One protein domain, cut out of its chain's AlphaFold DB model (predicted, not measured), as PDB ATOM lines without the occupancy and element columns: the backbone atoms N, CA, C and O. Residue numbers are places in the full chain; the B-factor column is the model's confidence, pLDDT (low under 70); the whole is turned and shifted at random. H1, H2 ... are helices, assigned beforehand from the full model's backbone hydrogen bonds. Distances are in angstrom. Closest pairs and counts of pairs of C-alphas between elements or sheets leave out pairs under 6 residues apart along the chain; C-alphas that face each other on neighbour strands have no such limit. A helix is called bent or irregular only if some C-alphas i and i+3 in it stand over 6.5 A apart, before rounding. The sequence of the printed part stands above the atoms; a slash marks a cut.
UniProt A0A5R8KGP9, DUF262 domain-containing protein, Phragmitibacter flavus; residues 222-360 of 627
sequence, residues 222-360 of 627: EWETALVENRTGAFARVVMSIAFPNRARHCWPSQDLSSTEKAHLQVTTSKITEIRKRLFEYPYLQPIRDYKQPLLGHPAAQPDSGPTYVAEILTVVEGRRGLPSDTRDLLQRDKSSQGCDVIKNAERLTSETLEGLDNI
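AT A GLANCE: This is residues 222 to 360 of the 627 residues of the protein "DUF262 domain-containing protein" of Phragmitibacter flavus (UniProt A0A5R8KGP9). A short helix, H2, sits in the middle; the two long helices H4 and H7 run side by side and both pack on it, H5 packs on it too, and H3 folds back along it. H1 and H6 lie farthest from the middle, and residues 281 to 305, without a named element, reach out to one end. The printed part has 139 residues with seven named helices, H1 to H7 in order, and no named strand: all helix. It is compact, with a radius of gyration of the C-alphas of 14.8 A, yet elongated, spanning 48 by 30 by 27 A.

HOW THE PARTS SIT: H1, residues 222 to 229, only just touches H6, residues 324 to 332, with 3 pairs of C-alphas within 8 A, the closest Leu 227 and Leu 331 at 7.2 A. H2, residues 234 to 243, is the hub, touching five helices. It forms a helical hairpin with H3, residues 245 to 251, at 24 degrees; their closest C-alphas, Ser 241 and Ala 248, are 4.1 A apart. H4, residues 259 to 280, touches H7, residues 339 to 358, the same way at a shallow tilt of 32 degrees, only just short of steep; C-alphas 268 and 347 come closest, 4.7 A. H5, residues 306 to 317, touches H2 at a steep tilt of 53 degrees, C-alphas 243 and 307 closest at 5.2 A. Every O i to N i+4 pair is within hydrogen-bond range in H1, H2, H4, H5, H6 and H7; H3 has 1 of 3, and 3 of 4 O i to N i+3 pairs.

IN THESE COORDINATES: H1 begins at C-alpha 222 (-27.331, -38.737, 32.736). H4 measures 31.4 A, H7 28.5 A and H5 17.0 A from first to last C-alpha. H3 is irregular, but only just: C-alphas 246 and 249 are 6.9 A apart. H7 ends at C-alpha 358 (0.732, -46.804, 42.411).

THE WHOLE: The farthest C-alphas, Ser 258 and Pro 287, are 48.8 A apart. The printed part has no cut, and H4 to H5 is the long link. Residues 245 to 249 and 298 to 305 have pLDDT under 70.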
ATOM      1  N   GLU A 222     -27.961 -40.038  33.024       74.69
ATOM      2  CA  GLU A 222     -27.331 -38.737  32.736       74.69
ATOM      3  C   GLU A 222     -25.830 -38.883  32.459       74.69
ATOM      4  O   GLU A 222     -25.248 -38.166  31.647       74.69
ATOM      5  N   TRP A 223     -25.214 -39.850  33.129       73.56
ATOM      6  CA  TRP A 223     -23.800 -40.142  33.041       73.56
ATOM      7  C   TRP A 223     -23.443 -40.810  31.694       73.56
ATOM      8  O   TRP A 223     -22.517 -40.358  31.021       73.56
ATOM      9  N   GLU A 224     -24.188 -41.834  31.258       73.06
ATOM     10  CA  GLU A 224     -23.967 -42.479  29.953       73.06
ATOM     11  C   GLU A 224     -24.176 -41.484  28.815       73.06
ATOM     12  O   GLU A 224     -23.410 -41.459  27.853       73.06
ATOM     13  N   THR A 225     -25.183 -40.620  28.960       78.75
ATOM     14  CA  THR A 225     -25.425 -39.512  28.035       78.75
ATOM     15  C   THR A 225     -24.194 -38.610  27.943       78.75
ATOM     16  O   THR A 225     -23.708 -38.351  26.844       78.75
ATOM     17  N   ALA A 226     -23.642 -38.186  29.086       83.12
ATOM     18  CA  ALA A 226     -22.475 -37.310  29.125       83.12
ATOM     19  C   ALA A 226     -21.227 -37.953  28.499       83.12
ATOM     20  O   ALA A 226     -20.464 -37.260  27.828       83.12
ATOM     21  N   LEU A 227     -21.013 -39.261  28.669       82.31
ATOM     22  CA  LEU A 227     -19.936 -39.957  27.965       82.31
ATOM     23  C   LEU A 227     -20.122 -39.936  26.456       82.31
ATOM     24  O   LEU A 227     -19.164 -39.662  25.741       82.31
ATOM     25  N   VAL A 228     -21.320 -40.277  25.974       81.44
ATOM     26  CA  VAL A 228     -21.582 -40.363  24.534       81.44
ATOM     27  C   VAL A 228     -21.397 -38.991  23.893       81.44
ATOM     28  O   VAL A 228     -20.692 -38.891  22.891       81.44
ATOM     29  N   GLU A 229     -21.938 -37.938  24.510       84.19
ATOM     30  CA  GLU A 229     -21.821 -36.549  24.040       84.19
ATOM     31  C   GLU A 229     -20.374 -36.023  24.041       84.19
ATOM     32  O   GLU A 229     -20.065 -35.081  23.314       84.19
ATOM     33  N   ASN A 230     -19.477 -36.618  24.839       86.81
ATOM     34  CA  ASN A 230     -18.070 -36.214  24.950       86.81
ATOM     35  C   ASN A 230     -17.088 -37.318  24.512       86.81
ATOM     36  O   ASN A 230     -15.900 -37.251  24.825       86.81
ATOM     37  N   ARG A 231     -17.554 -38.336  23.773       84.00
ATOM     38  CA  ARG A 231     -16.761 -39.531  23.409       84.00
ATOM     39  C   ARG A 231     -15.529 -39.235  22.550       84.00
ATOM     40  O   ARG A 231     -14.657 -40.089  22.420       84.00
ATOM     41  N   THR A 232     -15.469 -38.043  21.961       83.06
ATOM     42  CA  THR A 232     -14.340 -37.567  21.160       83.06
ATOM     43  C   THR A 232     -13.133 -37.188  22.022       83.06
ATOM     44  O   THR A 232     -12.008 -37.314  21.539       83.06
ATOM     45  N   GLY A 233     -13.339 -36.787  23.282       89.06
ATOM     46  CA  GLY A 233     -12.288 -36.319  24.189       89.06
ATOM     47  C   GLY A 233     -11.500 -37.443  24.867       89.06
ATOM     48  O   GLY A 233     -11.967 -38.581  24.962       89.06
ATOM     49  N   ALA A 234     -10.302 -37.135  25.375       92.69
ATOM     50  CA  ALA A 234      -9.404 -38.143  25.936       92.69
ATOM     51  C   ALA A 234     -10.009 -38.818  27.169       92.69
ATOM     52  O   ALA A 234      -9.991 -40.044  27.284       92.69
ATOM     53  N   PHE A 235     -10.607 -38.024  28.062       94.06
ATOM     54  CA  PHE A 235     -11.189 -38.519  29.308       94.06
ATOM     55  C   PHE A 235     -12.269 -39.582  29.061       94.06
ATOM     56  O   PHE A 235     -12.208 -40.673  29.630       94.06
ATOM     57  N   ALA A 236     -13.219 -39.316  28.157       90.56
ATOM     58  CA  ALA A 236     -14.286 -40.261  27.829       90.56
ATOM     59  C   ALA A 236     -13.738 -41.565  27.225       90.56
ATOM     60  O   ALA A 236     -14.167 -42.655  27.609       90.56
ATOM     61  N   ARG A 237     -12.752 -41.473  26.323       89.31
ATOM     62  CA  ARG A 237     -12.120 -42.647  25.700       89.31
ATOM     63  C   ARG A 237     -11.360 -43.496  26.705       89.31
ATOM     64  O   ARG A 237     -11.459 -44.721  26.652       89.31
ATOM     65  N   VAL A 238     -10.624 -42.869  27.623       93.75
ATOM     66  CA  VAL A 238      -9.895 -43.574  28.683       93.75
ATOM     67  C   VAL A 238     -10.880 -44.264  29.627       93.75
ATOM     68  O   VAL A 238     -10.730 -45.462  29.865       93.75
ATOM     69  N   VAL A 239     -11.936 -43.576  30.081       91.88
ATOM     70  CA  VAL A 239     -13.001 -44.178  30.906       91.88
ATOM     71  C   VAL A 239     -13.615 -45.393  30.211       91.88
ATOM     72  O   VAL A 239     -13.700 -46.470  30.803       91.88
ATOM     73  N   MET A 240     -14.002 -45.248  28.942       85.81
ATOM     74  CA  MET A 240     -14.612 -46.331  28.172       85.81
ATOM     75  C   MET A 240     -13.654 -47.495  27.939       85.81
ATOM     76  O   MET A 240     -14.069 -48.646  28.041       85.81
ATOM     77  N   SER A 241     -12.375 -47.215  27.692       87.69
ATOM     78  CA  SER A 241     -11.356 -48.250  27.498       87.69
ATOM     79  C   SER A 241     -11.054 -49.012  28.792       87.69
ATOM     80  O   SER A 241     -10.859 -50.226  28.761       87.69
ATOM     81  N   ILE A 242     -11.059 -48.325  29.940       88.62
ATOM     82  CA  ILE A 242     -10.872 -48.948  31.257       88.62
ATOM     83  C   ILE A 242     -12.108 -49.739  31.669       88.62
ATOM     84  O   ILE A 242     -11.951 -50.802  32.252       88.62
ATOM     85  N   ALA A 243     -13.325 -49.273  31.400       83.06
ATOM     86  CA  ALA A 243     -14.528 -49.997  31.805       83.06
ATOM     87  C   ALA A 243     -14.881 -51.152  30.858       83.06
ATOM     88  O   ALA A 243     -15.360 -52.192  31.307       83.06
ATOM     89  N   PHE A 244     -14.608 -50.986  29.562       76.50
ATOM     90  CA  PHE A 244     -14.988 -51.917  28.506       76.50
ATOM     91  C   PHE A 244     -13.809 -52.180  27.553       76.50
ATOM     92  O   PHE A 244     -13.714 -51.566  26.486       76.50
ATOM     93  N   PRO A 245     -12.926 -53.136  27.876       68.31
ATOM     94  CA  PRO A 245     -11.691 -53.353  27.120       68.31
ATOM     95  C   PRO A 245     -11.988 -53.761  25.669       68.31
ATOM     96  O   PRO A 245     -11.340 -53.300  24.736       68.31
ATOM     97  N   ASN A 246     -13.072 -54.510  25.457       64.81
ATOM     98  CA  ASN A 246     -13.515 -54.979  24.139       64.81
ATOM     99  C   ASN A 246     -13.974 -53.832  23.228       64.81
ATOM    100  O   ASN A 246     -14.037 -53.976  22.008       64.81
ATOM    101  N   ARG A 247     -14.317 -52.684  23.824       67.38
ATOM    102  CA  ARG A 247     -14.728 -51.467  23.116       67.38
ATOM    103  C   ARG A 247     -13.578 -50.505  22.901       67.38
ATOM    104  O   ARG A 247     -13.686 -49.674  22.006       67.38
ATOM    105  N   ALA A 248     -12.494 -50.640  23.669       68.31
ATOM    106  CA  ALA A 248     -11.359 -49.729  23.636       68.31
ATOM    107  C   ALA A 248     -10.850 -49.515  22.206       68.31
ATOM    108  O   ALA A 248     -10.665 -48.378  21.791       68.31
ATOM    109  N   ARG A 249     -10.742 -50.585  21.401       68.88
ATOM    110  CA  ARG A 249     -10.284 -50.501  20.000       68.88
ATOM    111  C   ARG A 249     -11.126 -49.580  19.109       68.88
ATOM    112  O   ARG A 249     -10.620 -49.082  18.119       68.88
ATOM    113  N   HIS A 250     -12.397 -49.368  19.447       74.12
ATOM    114  CA  HIS A 250     -13.311 -48.499  18.699       74.12
ATOM    115  C   HIS A 250     -13.340 -47.066  19.251       74.12
ATOM    116  O   HIS A 250     -13.902 -46.176  18.621       74.12
ATOM    117  N   CYS A 251     -12.748 -46.834  20.428       77.19
ATOM    118  CA  CYS A 251     -12.623 -45.509  21.035       77.19
ATOM    119  C   CYS A 251     -11.432 -44.714  20.476       77.19
ATOM    120  O   CYS A 251     -11.371 -43.500  20.671       77.19
ATOM    121  N   TRP A 252     -10.495 -45.370  19.788       83.75
ATOM    122  CA  TRP A 252      -9.266 -44.767  19.271       83.75
ATOM    123  C   TRP A 252      -9.201 -44.853  17.739       83.75
ATOM    124  O   TRP A 252      -9.707 -45.822  17.173       83.75
ATOM    125  N   PRO A 253      -8.597 -43.860  17.063       77.62
ATOM    126  CA  PRO A 253      -8.323 -43.937  15.629       77.62
ATOM    127  C   PRO A 253      -7.398 -45.119  15.309       77.62
ATOM    128  O   PRO A 253      -6.440 -45.386  16.034       77.62
ATOM    129  N   SER A 254      -7.694 -45.824  14.219       72.31
ATOM    130  CA  SER A 254      -6.955 -47.005  13.746       72.31
ATOM    131  C   SER A 254      -6.156 -46.735  12.461       72.31
ATOM    132  O   SER A 254      -5.209 -47.462  12.160       72.31
ATOM    133  N   GLN A 255      -6.520 -45.687  11.717       74.31
ATOM    134  CA  GLN A 255      -5.960 -45.302  10.420       74.31
ATOM    135  C   GLN A 255      -5.384 -43.880  10.482       74.31
ATOM    136  O   GLN A 255      -5.661 -43.139  11.423       74.31
ATOM    137  N   ASP A 256      -4.539 -43.535   9.509       78.19
ATOM    138  CA  ASP A 256      -3.982 -42.186   9.299       78.19
ATOM    139  C   ASP A 256      -3.214 -41.563  10.478       78.19
ATOM    140  O   ASP A 256      -2.994 -40.356  10.528       78.19
ATOM    141  N   LEU A 257      -2.732 -42.393  11.410       83.75
ATOM    142  CA  LEU A 257      -1.883 -41.949  12.515       83.75
ATOM    143  C   LEU A 257      -0.422 -41.788  12.092       83.75
ATOM    144  O   LEU A 257       0.189 -42.712  11.535       83.75
ATOM    145  N   SER A 258       0.173 -40.657  12.466       88.19
ATOM    146  CA  SER A 258       1.619 -40.453  12.421       88.19
ATOM    147  C   SER A 258       2.355 -41.441  13.337       88.19
ATOM    148  O   SER A 258       1.789 -42.006  14.278       88.19
ATOM    149  N   SER A 259       3.653 -41.643  13.099       89.50
ATOM    150  CA  SER A 259       4.492 -42.508  13.947       89.50
ATOM    151  C   SER A 259       4.467 -42.084  15.421       89.50
ATOM    152  O   SER A 259       4.414 -42.936  16.306       89.50
ATOM    153  N   THR A 260       4.441 -40.776  15.682       89.25
ATOM    154  CA  THR A 260       4.373 -40.206  17.033       89.25
ATOM    155  C   THR A 260       3.042 -40.524  17.715       89.25
ATOM    156  O   THR A 260       3.024 -40.956  18.864       89.25
ATOM    157  N   GLU A 261       1.917 -40.383  17.012       89.50
ATOM    158  CA  GLU A 261       0.598 -40.716  17.567       89.50
ATOM    159  C   GLU A 261       0.451 -42.213  17.848       89.50
ATOM    160  O   GLU A 261      -0.103 -42.588  18.879       89.50
ATOM    161  N   LYS A 262       1.000 -43.075  16.981       90.62
ATOM    162  CA  LYS A 262       1.036 -44.527  17.220       90.62
ATOM    163  C   LYS A 262       1.804 -44.868  18.496       90.62
ATOM    164  O   LYS A 262       1.330 -45.692  19.276       90.62
ATOM    165  N   ALA A 263       2.945 -44.217  18.732       91.56
ATOM    166  CA  ALA A 263       3.732 -44.410  19.947       91.56
ATOM    167  C   ALA A 263       2.952 -43.984  21.203       91.56
ATOM    168  O   ALA A 263       2.824 -44.776  22.140       91.56
ATOM    169  N   HIS A 264       2.350 -42.790  21.198       92.88
ATOM    170  CA  HIS A 264       1.533 -42.317  22.321       92.88
ATOM    171  C   HIS A 264       0.319 -43.226  22.587       92.88
ATOM    172  O   HIS A 264      -0.003 -43.546  23.735       92.88
ATOM    173  N   LEU A 265      -0.345 -43.708  21.531       91.44
ATOM    174  CA  LEU A 265      -1.478 -44.625  21.653       91.44
ATOM    175  C   LEU A 265      -1.058 -45.995  22.210       91.44
ATOM    176  O   LEU A 265      -1.773 -46.569  23.036       91.44
ATOM    177  N   GLN A 266       0.108 -46.512  21.815       91.94
ATOM    178  CA  GLN A 266       0.668 -47.747  22.373       91.94
ATOM    179  C   GLN A 266       0.953 -47.606  23.877       91.94
ATOM    180  O   GLN A 266       0.603 -48.489  24.662       91.94
ATOM    181  N   VAL A 267       1.532 -46.480  24.302       94.62
ATOM    182  CA  VAL A 267       1.768 -46.200  25.729       94.62
ATOM    183  C   VAL A 267       0.441 -46.084  26.484       94.62
ATOM    184  O   VAL A 267       0.270 -46.704  27.534       94.62
ATOM    185  N   THR A 268      -0.518 -45.343  25.930       94.06
ATOM    186  CA  THR A 268      -1.858 -45.150  26.506       94.06
ATOM    187  C   THR A 268      -2.582 -46.483  26.713       94.06
ATOM    188  O   THR A 268      -3.077 -46.764  27.803       94.06
ATOM    189  N   THR A 269      -2.621 -47.340  25.691       90.75
ATOM    190  CA  THR A 269      -3.298 -48.650  25.751       90.75
ATOM    191  C   THR A 269      -2.618 -49.624  26.717       90.75
ATOM    192  O   THR A 269      -3.304 -50.335  27.458       90.75
ATOM    193  N   SER A 270      -1.283 -49.602  26.790       92.50
ATOM    194  CA  SER A 270      -0.523 -50.351  27.798       92.50
ATOM    195  C   SER A 270      -0.882 -49.904  29.222       92.50
ATOM    196  O   SER A 270      -1.269 -50.722  30.060       92.50
ATOM    197  N   LYS A 271      -0.892 -48.590  29.486       95.12
ATOM    198  CA  LYS A 271      -1.264 -48.029  30.796       95.12
ATOM    199  C   LYS A 271      -2.719 -48.314  31.168       95.12
ATOM    200  O   LYS A 271      -2.989 -48.620  32.322       95.12
ATOM    201  N   ILE A 272      -3.654 -48.284  30.215       93.50
ATOM    202  CA  ILE A 272      -5.051 -48.695  30.445       93.50
ATOM    203  C   ILE A 272      -5.120 -50.141  30.953       93.50
ATOM    204  O   ILE A 272      -5.876 -50.424  31.885       93.50
ATOM    205  N   THR A 273      -4.326 -51.044  30.375       90.44
ATOM    206  CA  THR A 273      -4.271 -52.453  30.795       90.44
ATOM    207  C   THR A 273      -3.761 -52.580  32.232       90.44
ATOM    208  O   THR A 273      -4.382 -53.261  33.050       90.44
ATOM    209  N   GLU A 274      -2.699 -51.852  32.582       92.88
ATOM    210  CA  GLU A 274      -2.171 -51.822  33.952       92.88
ATOM    211  C   GLU A 274      -3.153 -51.192  34.951       92.88
ATOM    212  O   GLU A 274      -3.374 -51.746  36.028       92.88
ATOM    213  N   ILE A 275      -3.818 -50.088  34.597       95.25
ATOM    214  CA  ILE A 275      -4.854 -49.464  35.438       95.25
ATOM    215  C   ILE A 275      -5.991 -50.454  35.699       95.25
ATOM    216  O   ILE A 275      -6.412 -50.620  36.845       95.25
ATOM    217  N   ARG A 276      -6.466 -51.152  34.659       91.12
ATOM    218  CA  ARG A 276      -7.487 -52.197  34.803       91.12
ATOM    219  C   ARG A 276      -7.025 -53.282  35.764       91.12
ATOM    220  O   ARG A 276      -7.783 -53.640  36.658       91.12
ATOM    221  N   LYS A 277      -5.781 -53.742  35.633       88.75
ATOM    222  CA  LYS A 277      -5.198 -54.708  36.563       88.75
ATOM    223  C   LYS A 277      -5.200 -54.177  37.995       88.75
ATOM    224  O   LYS A 277      -5.576 -54.914  38.888       88.75
ATOM    225  N   ARG A 278      -4.875 -52.904  38.251       91.38
ATOM    226  CA  ARG A 278      -4.927 -52.345  39.619       91.38
ATOM    227  C   ARG A 278      -6.336 -52.239  40.185       91.38
ATOM    228  O   ARG A 278      -6.534 -52.510  41.364       91.38
ATOM    229  N   LEU A 279      -7.303 -51.827  39.371       91.75
ATOM    230  CA  LEU A 279      -8.673 -51.611  39.835       91.75
ATOM    231  C   LEU A 279      -9.455 -52.918  39.980       91.75
ATOM    232  O   LEU A 279     -10.269 -53.031  40.897       91.75
ATOM    233  N   PHE A 280      -9.195 -53.883  39.094       86.56
ATOM    234  CA  PHE A 280     -10.046 -55.043  38.833       86.56
ATOM    235  C   PHE A 280      -9.279 -56.377  38.782       86.56
ATOM    236  O   PHE A 280      -9.783 -57.325  38.195       86.56
ATOM    237  N   GLU A 281      -8.081 -56.470  39.387       80.56
ATOM    238  CA  GLU A 281      -7.246 -57.695  39.417       80.56
ATOM    239  C   GLU A 281      -8.038 -58.953  39.792       80.56
ATOM    240  O   GLU A 281      -7.803 -60.036  39.263       80.56
ATOM    241  N   TYR A 282      -8.956 -58.791  40.744       81.62
ATOM    242  CA  TYR A 282      -9.711 -59.868  41.359       81.62
ATOM    243  C   TYR A 282     -11.214 -59.713  41.114       81.62
ATOM    244  O   TYR A 282     -11.709 -58.588  40.972       81.62
ATOM    245  N   PRO A 283     -11.971 -60.824  41.137       71.06
ATOM    246  CA  PRO A 283     -13.419 -60.772  41.024       71.06
ATOM    247  C   PRO A 283     -14.070 -60.007  42.160       71.06
ATOM    248  O   PRO A 283     -13.724 -60.160  43.333       71.06
ATOM    249  N   TYR A 284     -15.144 -59.298  41.827       76.31
ATOM    250  CA  TYR A 284     -16.088 -58.834  42.832       76.31
ATOM    251  C   TYR A 284     -17.021 -59.984  43.247       76.31
ATOM    252  O   TYR A 284     -18.051 -60.219  42.613       76.31
ATOM    253  N   LEU A 285     -16.665 -60.712  44.310       72.06
ATOM    254  CA  LEU A 285     -17.433 -61.871  44.780       72.06
ATOM    255  C   LEU A 285     -18.467 -61.472  45.834       72.06
ATOM    256  O   LEU A 285     -18.158 -60.790  46.811       72.06
ATOM    257  N   GLN A 286     -19.702 -61.951  45.668       72.69
ATOM    258  CA  GLN A 286     -20.766 -61.837  46.667       72.69
ATOM    259  C   GLN A 286     -21.490 -63.184  46.830       72.69
ATOM    260  O   GLN A 286     -22.153 -63.621  45.889       72.69
ATOM    261  N   PRO A 287     -21.438 -63.830  48.013       76.69
ATOM    262  CA  PRO A 287     -20.695 -63.427  49.215       76.69
ATOM    263  C   PRO A 287     -19.168 -63.505  49.023       76.69
ATOM    264  O   PRO A 287     -18.690 -64.279  48.196       76.69
ATOM    265  N   ILE A 288     -18.413 -62.716  49.797       84.50
ATOM    266  CA  ILE A 288     -16.940 -62.715  49.771       84.50
ATOM    267  C   ILE A 288     -16.424 -64.080  50.220       84.50
ATOM    268  O   ILE A 288     -16.754 -64.518  51.315       84.50
ATOM    269  N   ARG A 289     -15.606 -64.745  49.400       84.62
ATOM    270  CA  ARG A 289     -15.073 -66.088  49.701       84.62
ATOM    271  C   ARG A 289     -13.650 -66.066  50.254       84.62
ATOM    272  O   ARG A 289     -13.304 -66.935  51.044       84.62
ATOM    273  N   ASP A 290     -12.863 -65.073  49.865       87.06
ATOM    274  CA  ASP A 290     -11.465 -64.908  50.242       87.06
ATOM    275  C   ASP A 290     -11.078 -63.414  50.276       87.06
ATOM    276  O   ASP A 290     -11.923 -62.520  50.187       87.06
ATOM    277  N   TYR A 291      -9.786 -63.136  50.430       86.00
ATOM    278  CA  TYR A 291      -9.238 -61.780  50.453       86.00
ATOM    279  C   TYR A 291      -9.107 -61.143  49.058       86.00
ATOM    280  O   TYR A 291      -8.870 -59.936  48.976       86.00
ATOM    281  N   LYS A 292      -9.239 -61.919  47.970       87.62
ATOM    282  CA  LYS A 292      -9.044 -61.466  46.587       87.62
ATOM    283  C   LYS A 292     -10.265 -60.678  46.136       87.62
ATOM    284  O   LYS A 292     -11.179 -61.204  45.512       87.62
ATOM    285  N   GLN A 293     -10.287 -59.403  46.494       88.12
ATOM    286  CA  GLN A 293     -11.341 -58.474  46.114       88.12
ATOM    287  C   GLN A 293     -10.747 -57.271  45.374       88.12
ATOM    288  O   GLN A 293      -9.662 -56.821  45.738       88.12
ATOM    289  N   PRO A 294     -11.429 -56.721  44.358       90.00
ATOM    290  CA  PRO A 294     -10.936 -55.572  43.608       90.00
ATOM    291  C   PRO A 294     -11.013 -54.292  44.445       90.00
ATOM    292  O   PRO A 294     -11.815 -54.202  45.381       90.00
ATOM    293  N   LEU A 295     -10.225 -53.271  44.097       91.00
ATOM    294  CA  LEU A 295     -10.313 -51.956  44.748       91.00
ATOM    295  C   LEU A 295     -11.684 -51.311  44.527       91.00
ATOM    296  O   LEU A 295     -12.236 -50.672  45.422       91.00
ATOM    297  N   LEU A 296     -12.241 -51.507  43.335       86.88
ATOM    298  CA  LEU A 296     -13.510 -50.942  42.909       86.88
ATOM    299  C   LEU A 296     -14.439 -52.068  42.443       86.88
ATOM    300  O   LEU A 296     -13.983 -53.057  41.877       86.88
ATOM    301  N   GLY A 297     -15.748 -51.935  42.670       74.94
ATOM    302  CA  GLY A 297     -16.717 -52.916  42.167       74.94
ATOM    303  C   GLY A 297     -16.552 -53.139  40.657       74.94
ATOM    304  O   GLY A 297     -16.422 -52.174  39.903       74.94
ATOM    305  N   HIS A 298     -16.537 -54.402  40.224       67.06
ATOM    306  CA  HIS A 298     -16.232 -54.750  38.836       67.06
ATOM    307  C   HIS A 298     -17.310 -54.213  37.867       67.06
ATOM    308  O   HIS A 298     -18.496 -54.464  38.106       67.06
ATOM    309  N   PRO A 299     -16.953 -53.543  36.751       61.66
ATOM    310  CA  PRO A 299     -17.922 -53.003  35.797       61.66
ATOM    311  C   PRO A 299     -18.865 -54.061  35.216       61.66
ATOM    312  O   PRO A 299     -20.047 -53.786  35.051       61.66
ATOM    313  N   ALA A 300     -18.396 -55.296  34.993       56.28
ATOM    314  CA  ALA A 300     -19.262 -56.387  34.521       56.28
ATOM    315  C   ALA A 300     -20.357 -56.777  35.535       56.28
ATOM    316  O   ALA A 300     -21.440 -57.202  35.146       56.28
ATOM    317  N   ALA A 301     -20.104 -56.591  36.835       54.53
ATOM    318  CA  ALA A 301     -21.086 -56.827  37.893       54.53
ATOM    319  C   ALA A 301     -22.071 -55.656  38.065       54.53
ATOM    320  O   ALA A 301     -23.125 -55.828  38.683       54.53
ATOM    321  N   GLN A 302     -21.718 -54.464  37.569       62.53
ATOM    322  CA  GLN A 302     -22.508 -53.236  37.675       62.53
ATOM    323  C   GLN A 302     -22.457 -52.442  36.357       62.53
ATOM    324  O   GLN A 302     -21.872 -51.363  36.314       62.53
ATOM    325  N   PRO A 303     -23.046 -52.966  35.274       58.44
ATOM    326  CA  PRO A 303     -22.848 -52.454  33.917       58.44
ATOM    327  C   PRO A 303     -23.304 -51.004  33.709       58.44
ATOM    328  O   PRO A 303     -22.625 -50.240  33.023       58.44
ATOM    329  N   ASP A 304     -24.396 -50.599  34.362       60.66
ATOM    330  CA  ASP A 304     -24.961 -49.250  34.223       60.66
ATOM    331  C   ASP A 304     -24.131 -48.181  34.967       60.66
ATOM    332  O   ASP A 304     -24.091 -47.018  34.565       60.66
ATOM    333  N   SER A 305     -23.435 -48.564  36.046       69.25
ATOM    334  CA  SER A 305     -22.691 -47.645  36.926       69.25
ATOM    335  C   SER A 305     -21.172 -47.834  36.900       69.25
ATOM    336  O   SER A 305     -20.431 -47.001  37.414       69.25
ATOM    337  N   GLY A 306     -20.684 -48.926  36.318       76.06
ATOM    338  CA  GLY A 306     -19.269 -49.290  36.276       76.06
ATOM    339  C   GLY A 306     -18.399 -48.196  35.663       76.06
ATOM    340  O   GLY A 306     -17.431 -47.775  36.301       76.06
ATOM    341  N   PRO A 307     -18.748 -47.657  34.482       81.38
ATOM    342  CA  PRO A 307     -17.926 -46.624  33.878       81.38
ATOM    343  C   PRO A 307     -18.120 -45.271  34.597       81.38
ATOM    344  O   PRO A 307     -17.191 -44.466  34.597       81.38
ATOM    345  N   THR A 308     -19.226 -45.060  35.337       84.69
ATOM    346  CA  THR A 308     -19.364 -43.916  36.261       84.69
ATOM    347  C   THR A 308     -18.294 -43.978  37.338       84.69
ATOM    348  O   THR A 308     -17.630 -42.987  37.598       84.69
ATOM    349  N   TYR A 309     -18.088 -45.145  37.951       87.56
ATOM    350  CA  TYR A 309     -17.113 -45.285  39.031       87.56
ATOM    351  C   TYR A 309     -15.675 -45.131  38.544       87.56
ATOM    352  O   TYR A 309     -14.825 -44.624  39.279       87.56
ATOM    353  N   VAL A 310     -15.404 -45.563  37.307       91.31
ATOM    354  CA  VAL A 310     -14.134 -45.300  36.622       91.31
ATOM    355  C   VAL A 310     -13.968 -43.795  36.396       91.31
ATOM    356  O   VAL A 310     -12.929 -43.238  36.725       91.31
ATOM    357  N   ALA A 311     -14.994 -43.101  35.906       91.56
ATOM    358  CA  ALA A 311     -14.935 -41.652  35.740       91.56
ATOM    359  C   ALA A 311     -14.722 -40.919  37.079       91.56
ATOM    360  O   ALA A 311     -13.874 -40.031  37.163       91.56
ATOM    361  N   GLU A 312     -15.428 -41.320  38.141       91.44
ATOM    362  CA  GLU A 312     -15.278 -40.765  39.492       91.44
ATOM    363  C   GLU A 312     -13.843 -40.954  40.015       91.44
ATOM    364  O   GLU A 312     -13.238 -39.987  40.474       91.44
ATOM    365  N   ILE A 313     -13.258 -42.156  39.907       93.69
ATOM    366  CA  ILE A 313     -11.898 -42.393  40.422       93.69
ATOM    367  C   ILE A 313     -10.825 -41.665  39.608       93.69
ATOM    368  O   ILE A 313      -9.902 -41.112  40.197       93.69
ATOM    369  N   LEU A 314     -10.961 -41.586  38.280       95.44
ATOM    370  CA  LEU A 314     -10.067 -40.782  37.435       95.44
ATOM    371  C   LEU A 314     -10.161 -39.293  37.789       95.44
ATOM    372  O   LEU A 314      -9.148 -38.606  37.870       95.44
ATOM    373  N   THR A 315     -11.372 -38.811  38.078       94.38
ATOM    374  CA  THR A 315     -11.597 -37.441  38.557       94.38
ATOM    375  C   THR A 315     -10.897 -37.196  39.898       94.38
ATOM    376  O   THR A 315     -10.359 -36.114  40.120       94.38
ATOM    377  N   VAL A 316     -10.876 -38.194  40.788       94.69
ATOM    378  CA  VAL A 316     -10.147 -38.124  42.063       94.69
ATOM    379  C   VAL A 316      -8.632 -38.080  41.856       94.69
ATOM    380  O   VAL A 316      -7.958 -37.325  42.554       94.69
ATOM    381  N   VAL A 317      -8.092 -38.853  40.908       94.38
ATOM    382  CA  VAL A 317      -6.648 -38.832  40.619       94.38
ATOM    383  C   VAL A 317      -6.205 -37.508  39.997       94.38
ATOM    384  O   VAL A 317      -5.160 -36.994  40.375       94.38
ATOM    385  N   GLU A 318      -7.045 -36.876  39.175       92.69
ATOM    386  CA  GLU A 318      -6.858 -35.494  38.686       92.69
ATOM    387  C   GLU A 318      -7.021 -34.428  39.799       92.69
ATOM    388  O   GLU A 318      -7.257 -33.249  39.527       92.69
ATOM    389  N   GLY A 319      -6.962 -34.835  41.071       89.00
ATOM    390  CA  GLY A 319      -6.939 -33.955  42.235       89.00
ATOM    391  C   GLY A 319      -8.271 -33.291  42.578       89.00
ATOM    392  O   GLY A 319      -8.308 -32.393  43.424       89.00
ATOM    393  N   ARG A 320      -9.369 -33.722  41.947       92.06
ATOM    394  CA  ARG A 320     -10.730 -33.255  42.238       92.06
ATOM    395  C   ARG A 320     -11.437 -34.211  43.201       92.06
ATOM    396  O   ARG A 320     -10.879 -35.203  43.657       92.06
ATOM    397  N   ARG A 321     -12.695 -33.935  43.553       88.44
ATOM    398  CA  ARG A 321     -13.420 -34.722  44.571       88.44
ATOM    399  C   ARG A 321     -14.151 -35.933  43.993       88.44
ATOM    400  O   ARG A 321     -14.640 -36.761  44.758       88.44
ATOM    401  N   GLY A 322     -14.254 -36.033  42.669       85.50
ATOM    402  CA  GLY A 322     -15.101 -37.026  42.001       85.50
ATOM    403  C   GLY A 322     -16.575 -36.623  41.957       85.50
ATOM    404  O   GLY A 322     -17.440 -37.492  41.884       85.50
ATOM    405  N   LEU A 323     -16.888 -35.326  42.084       87.94
ATOM    406  CA  LEU A 323     -18.265 -34.840  41.973       87.94
ATOM    407  C   LEU A 323     -18.758 -34.922  40.520       87.94
ATOM    408  O   LEU A 323     -17.960 -34.735  39.601       87.94
ATOM    409  N   PRO A 324     -20.074 -35.076  40.283       86.75
ATOM    410  CA  PRO A 324     -20.623 -35.061  38.927       86.75
ATOM    411  C   PRO A 324     -20.262 -33.803  38.120       86.75
ATOM    412  O   PRO A 324     -20.047 -33.894  36.915       86.75
ATOM    413  N   SER A 325     -20.169 -32.636  38.773       87.81
ATOM    414  CA  SER A 325     -19.693 -31.392  38.149       87.81
ATOM    415  C   SER A 325     -18.227 -31.494  37.734       87.81
ATOM    416  O   SER A 325     -17.900 -31.232  36.583       87.81
ATOM    417  N   ASP A 326     -17.369 -31.960  38.647       89.62
ATOM    418  CA  ASP A 326     -15.932 -32.106  38.420       89.62
ATOM    419  C   ASP A 326     -15.660 -33.014  37.217       89.62
ATOM    420  O   ASP A 326     -14.838 -32.685  36.365       89.62
ATOM    421  N   THR A 327     -16.361 -34.148  37.150       89.56
ATOM    422  CA  THR A 327     -16.250 -35.122  36.064       89.56
ATOM    423  C   THR A 327     -16.785 -34.565  34.746       89.56
ATOM    424  O   THR A 327     -16.206 -34.826  33.693       89.56
ATOM    425  N   ARG A 328     -17.872 -33.781  34.777       89.62
ATOM    426  CA  ARG A 328     -18.431 -33.149  33.573       89.62
ATOM    427  C   ARG A 328     -17.448 -32.165  32.943       89.62
ATOM    428  O   ARG A 328     -17.295 -32.190  31.726       89.62
ATOM    429  N   ASP A 329     -16.751 -31.368  33.744       90.75
ATOM    430  CA  ASP A 329     -15.716 -30.469  33.228       90.75
ATOM    431  C   ASP A 329     -14.574 -31.249  32.556       90.75
ATOM    432  O   ASP A 329     -14.102 -30.867  31.487       90.75
ATOM    433  N   LEU A 330     -14.134 -32.363  33.162       92.56
ATOM    434  CA  LEU A 330     -13.079 -33.215  32.601       92.56
ATOM    435  C   LEU A 330     -13.505 -33.862  31.279       92.56
ATOM    436  O   LEU A 330     -12.704 -33.942  30.353       92.56
ATOM    437  N   LEU A 331     -14.770 -34.277  31.167       90.50
ATOM    438  CA  LEU A 331     -15.339 -34.792  29.920       90.50
ATOM    439  C   LEU A 331     -15.326 -33.738  28.805       90.50
ATOM    440  O   LEU A 331     -15.047 -34.070  27.657       90.50
ATOM    441  N   GLN A 332     -15.605 -32.479  29.139       89.75
ATOM    442  CA  GLN A 332     -15.704 -31.387  28.168       89.75
ATOM    443  C   GLN A 332     -14.351 -30.755  27.809       89.75
ATOM    444  O   GLN A 332     -14.277 -30.035  26.813       89.75
ATOM    445  N   ARG A 333     -13.286 -31.036  28.578       88.00
ATOM    446  CA  ARG A 333     -11.954 -30.416  28.440       88.00
ATOM    447  C   ARG A 333     -11.399 -30.485  27.016       88.00
ATOM    448  O   ARG A 333     -10.862 -29.496  26.533       88.00
ATOM    449  N   ASP A 334     -11.563 -31.626  26.349       86.00
ATOM    450  CA  ASP A 334     -10.983 -31.879  25.023       86.00
ATOM    451  C   ASP A 334     -11.988 -31.728  23.872       86.00
ATOM    452  O   ASP A 334     -11.723 -32.173  22.756       86.00
ATOM    453  N   LYS A 335     -13.170 -31.143  24.110       76.56
ATOM    454  CA  LYS A 335     -14.257 -31.133  23.114       76.56
ATOM    455  C   LYS A 335     -13.866 -30.448  21.797       76.56
ATOM    456  O   LYS A 335     -14.394 -30.809  20.748       76.56
ATOM    457  N   SER A 336     -12.952 -29.479  21.853       76.00
ATOM    458  CA  SER A 336     -12.420 -28.745  20.697       76.00
ATOM    459  C   SER A 336     -10.983 -29.129  20.321       76.00
ATOM    460  O   SER A 336     -10.394 -28.469  19.468       76.00
ATOM    461  N   SER A 337     -10.395 -30.141  20.966       80.69
ATOM    462  CA  SER A 337      -9.003 -30.539  20.727       80.69
ATOM    463  C   SER A 337      -8.862 -31.343  19.432       80.69
ATOM    464  O   SER A 337      -9.763 -32.089  19.043       80.69
ATOM    465  N   GLN A 338      -7.712 -31.219  18.764       76.56
ATOM    466  CA  GLN A 338      -7.392 -32.029  17.586       76.56
ATOM    467  C   GLN A 338      -7.001 -33.465  17.972       76.56
ATOM    468  O   GLN A 338      -6.685 -33.754  19.126       76.56
ATOM    469  N   GLY A 339      -7.002 -34.380  16.994       75.00
ATOM    470  CA  GLY A 339      -6.759 -35.811  17.223       75.00
ATOM    471  C   GLY A 339      -5.437 -36.119  17.937       75.00
ATOM    472  O   GLY A 339      -5.426 -36.906  18.885       75.00
ATOM    473  N   CYS A 340      -4.347 -35.453  17.546       81.12
ATOM    474  CA  CYS A 340      -3.030 -35.656  18.150       81.12
ATOM    475  C   CYS A 340      -2.985 -35.214  19.625       81.12
ATOM    476  O   CYS A 340      -2.420 -35.919  20.464       81.12
ATOM    477  N   ASP A 341      -3.636 -34.098  19.962       87.12
ATOM    478  CA  ASP A 341      -3.717 -33.581  21.330       87.12
ATOM    479  C   ASP A 341      -4.585 -34.478  22.211       87.12
ATOM    480  O   ASP A 341      -4.230 -34.745  23.355       87.12
ATOM    481  N   VAL A 342      -5.674 -35.034  21.670       89.62
ATOM    482  CA  VAL A 342      -6.508 -36.010  22.387       89.62
ATOM    483  C   VAL A 342      -5.698 -37.251  22.782       89.62
ATOM    484  O   VAL A 342      -5.826 -37.733  23.908       89.62
ATOM    485  N   ILE A 343      -4.844 -37.767  21.893       90.00
ATOM    486  CA  ILE A 343      -4.002 -38.937  22.196       90.00
ATOM    487  C   ILE A 343      -2.953 -38.589  23.264       90.00
ATOM    488  O   ILE A 343      -2.771 -39.351  24.214       90.00
ATOM    489  N   LYS A 344      -2.306 -37.422  23.173       91.88
ATOM    490  CA  LYS A 344      -1.347 -36.960  24.195       91.88
ATOM    491  C   LYS A 344      -2.010 -36.732  25.553       91.88
ATOM    492  O   LYS A 344      -1.481 -37.158  26.579       91.88
ATOM    493  N   ASN A 345      -3.192 -36.120  25.571       94.19
ATOM    494  CA  ASN A 345      -3.969 -35.895  26.788       94.19
ATOM    495  C   ASN A 345      -4.395 -37.220  27.430       94.19
ATOM    496  O   ASN A 345      -4.417 -37.325  28.658       94.19
ATOM    497  N   ALA A 346      -4.678 -38.243  26.619       94.62
ATOM    498  CA  ALA A 346      -4.960 -39.590  27.102       94.62
ATOM    499  C   ALA A 346      -3.730 -40.258  27.718       94.62
ATOM    500  O   ALA A 346      -3.839 -40.886  28.775       94.62
ATOM    501  N   GLU A 347      -2.559 -40.103  27.100       95.94
ATOM    502  CA  GLU A 347      -1.316 -40.601  27.679       95.94
ATOM    503  C   GLU A 347      -1.032 -39.919  29.018       95.94
ATOM    504  O   GLU A 347      -0.764 -40.606  30.004       95.94
ATOM    505  N   ARG A 348      -1.146 -38.587  29.089       96.19
ATOM    506  CA  ARG A 348      -0.982 -37.831  30.337       96.19
ATOM    507  C   ARG A 348      -1.937 -38.349  31.417       96.19
ATOM    508  O   ARG A 348      -1.481 -38.787  32.470       96.19
ATOM    509  N   LEU A 349      -3.237 -38.402  31.116       97.12
ATOM    510  CA  LEU A 349      -4.272 -38.869  32.045       97.12
ATOM    511  C   LEU A 349      -4.005 -40.298  32.540       97.12
ATOM    512  O   LEU A 349      -4.120 -40.575  33.731       97.12
ATOM    513  N   THR A 350      -3.652 -41.223  31.645       97.75
ATOM    514  CA  THR A 350      -3.365 -42.616  32.027       97.75
ATOM    515  C   THR A 350      -2.068 -42.742  32.829       97.75
ATOM    516  O   THR A 350      -1.991 -43.581  33.723       97.75
ATOM    517  N   SER A 351      -1.074 -41.888  32.572       97.12
ATOM    518  CA  SER A 351       0.165 -41.819  33.359       97.12
ATOM    519  C   SER A 351      -0.114 -41.385  34.790       97.12
ATOM    520  O   SER A 351       0.226 -42.106  35.724       97.12
ATOM    521  N   GLU A 352      -0.797 -40.253  34.945       95.31
ATOM    522  CA  GLU A 352      -1.157 -39.695  36.247       95.31
ATOM    523  C   GLU A 352      -2.093 -40.639  37.009       95.31
ATOM    524  O   GLU A 352      -1.912 -40.867  38.202       95.31
ATOM    525  N   THR A 353      -3.043 -41.276  36.311       97.38
ATOM    526  CA  THR A 353      -3.930 -42.290  36.902       97.38
ATOM    527  C   THR A 353      -3.133 -43.458  37.476       97.38
ATOM    528  O   THR A 353      -3.350 -43.850  38.624       97.38
ATOM    529  N   LEU A 354      -2.208 -44.022  36.696       96.19
ATOM    530  CA  LEU A 354      -1.399 -45.150  37.145       96.19
ATOM    531  C   LEU A 354      -0.475 -44.752  38.302       96.19
ATOM    532  O   LEU A 354      -0.366 -45.503  39.265       96.19
ATOM    533  N   GLU A 355       0.121 -43.561  38.256       94.88
ATOM    534  CA  GLU A 355       0.948 -43.009  39.332       94.88
ATOM    535  C   GLU A 355       0.157 -42.773  40.633       94.88
ATOM    536  O   GLU A 355       0.612 -43.124  41.730       94.88
ATOM    537  N   GLY A 356      -1.057 -42.230  40.530       95.75
ATOM    538  CA  GLY A 356      -1.963 -42.054  41.660       95.75
ATOM    539  C   GLY A 356      -2.349 -43.391  42.297       95.75
ATOM    540  O   GLY A 356      -2.295 -43.536  43.519       95.75
ATOM    541  N   LEU A 357      -2.664 -44.403  41.483       96.56
ATOM    542  CA  LEU A 357      -2.965 -45.754  41.968       96.56
ATOM    543  C   LEU A 357      -1.729 -46.455  42.552       96.56
ATOM    544  O   LEU A 357      -1.835 -47.103  43.594       96.56
ATOM    545  N   ASP A 358      -0.555 -46.273  41.944       95.75
ATOM    546  CA  ASP A 358       0.732 -46.804  42.411       95.75
ATOM    547  C   ASP A 358       1.055 -46.373  43.840       95.75
ATOM    548  O   ASP A 358       1.709 -47.124  44.559       95.75
ATOM    549  N   ASN A 359       0.587 -45.203  44.286       96.69
ATOM    550  CA  ASN A 359       0.772 -44.755  45.665       96.69
ATOM    551  C   ASN A 359       0.032 -45.625  46.691       96.69
ATOM    552  O   ASN A 359       0.505 -45.755  47.823       96.69
ATOM    553  N   ILE A 360      -1.093 -46.238  46.318       96.00
ATOM    554  CA  ILE A 360      -1.945 -46.980  47.257       96.00
ATOM    555  C   ILE A 360      -1.924 -48.496  47.042       96.00
ATOM    556  O   ILE A 360      -2.020 -49.232  48.021       96.00
TER     557      ILE A 360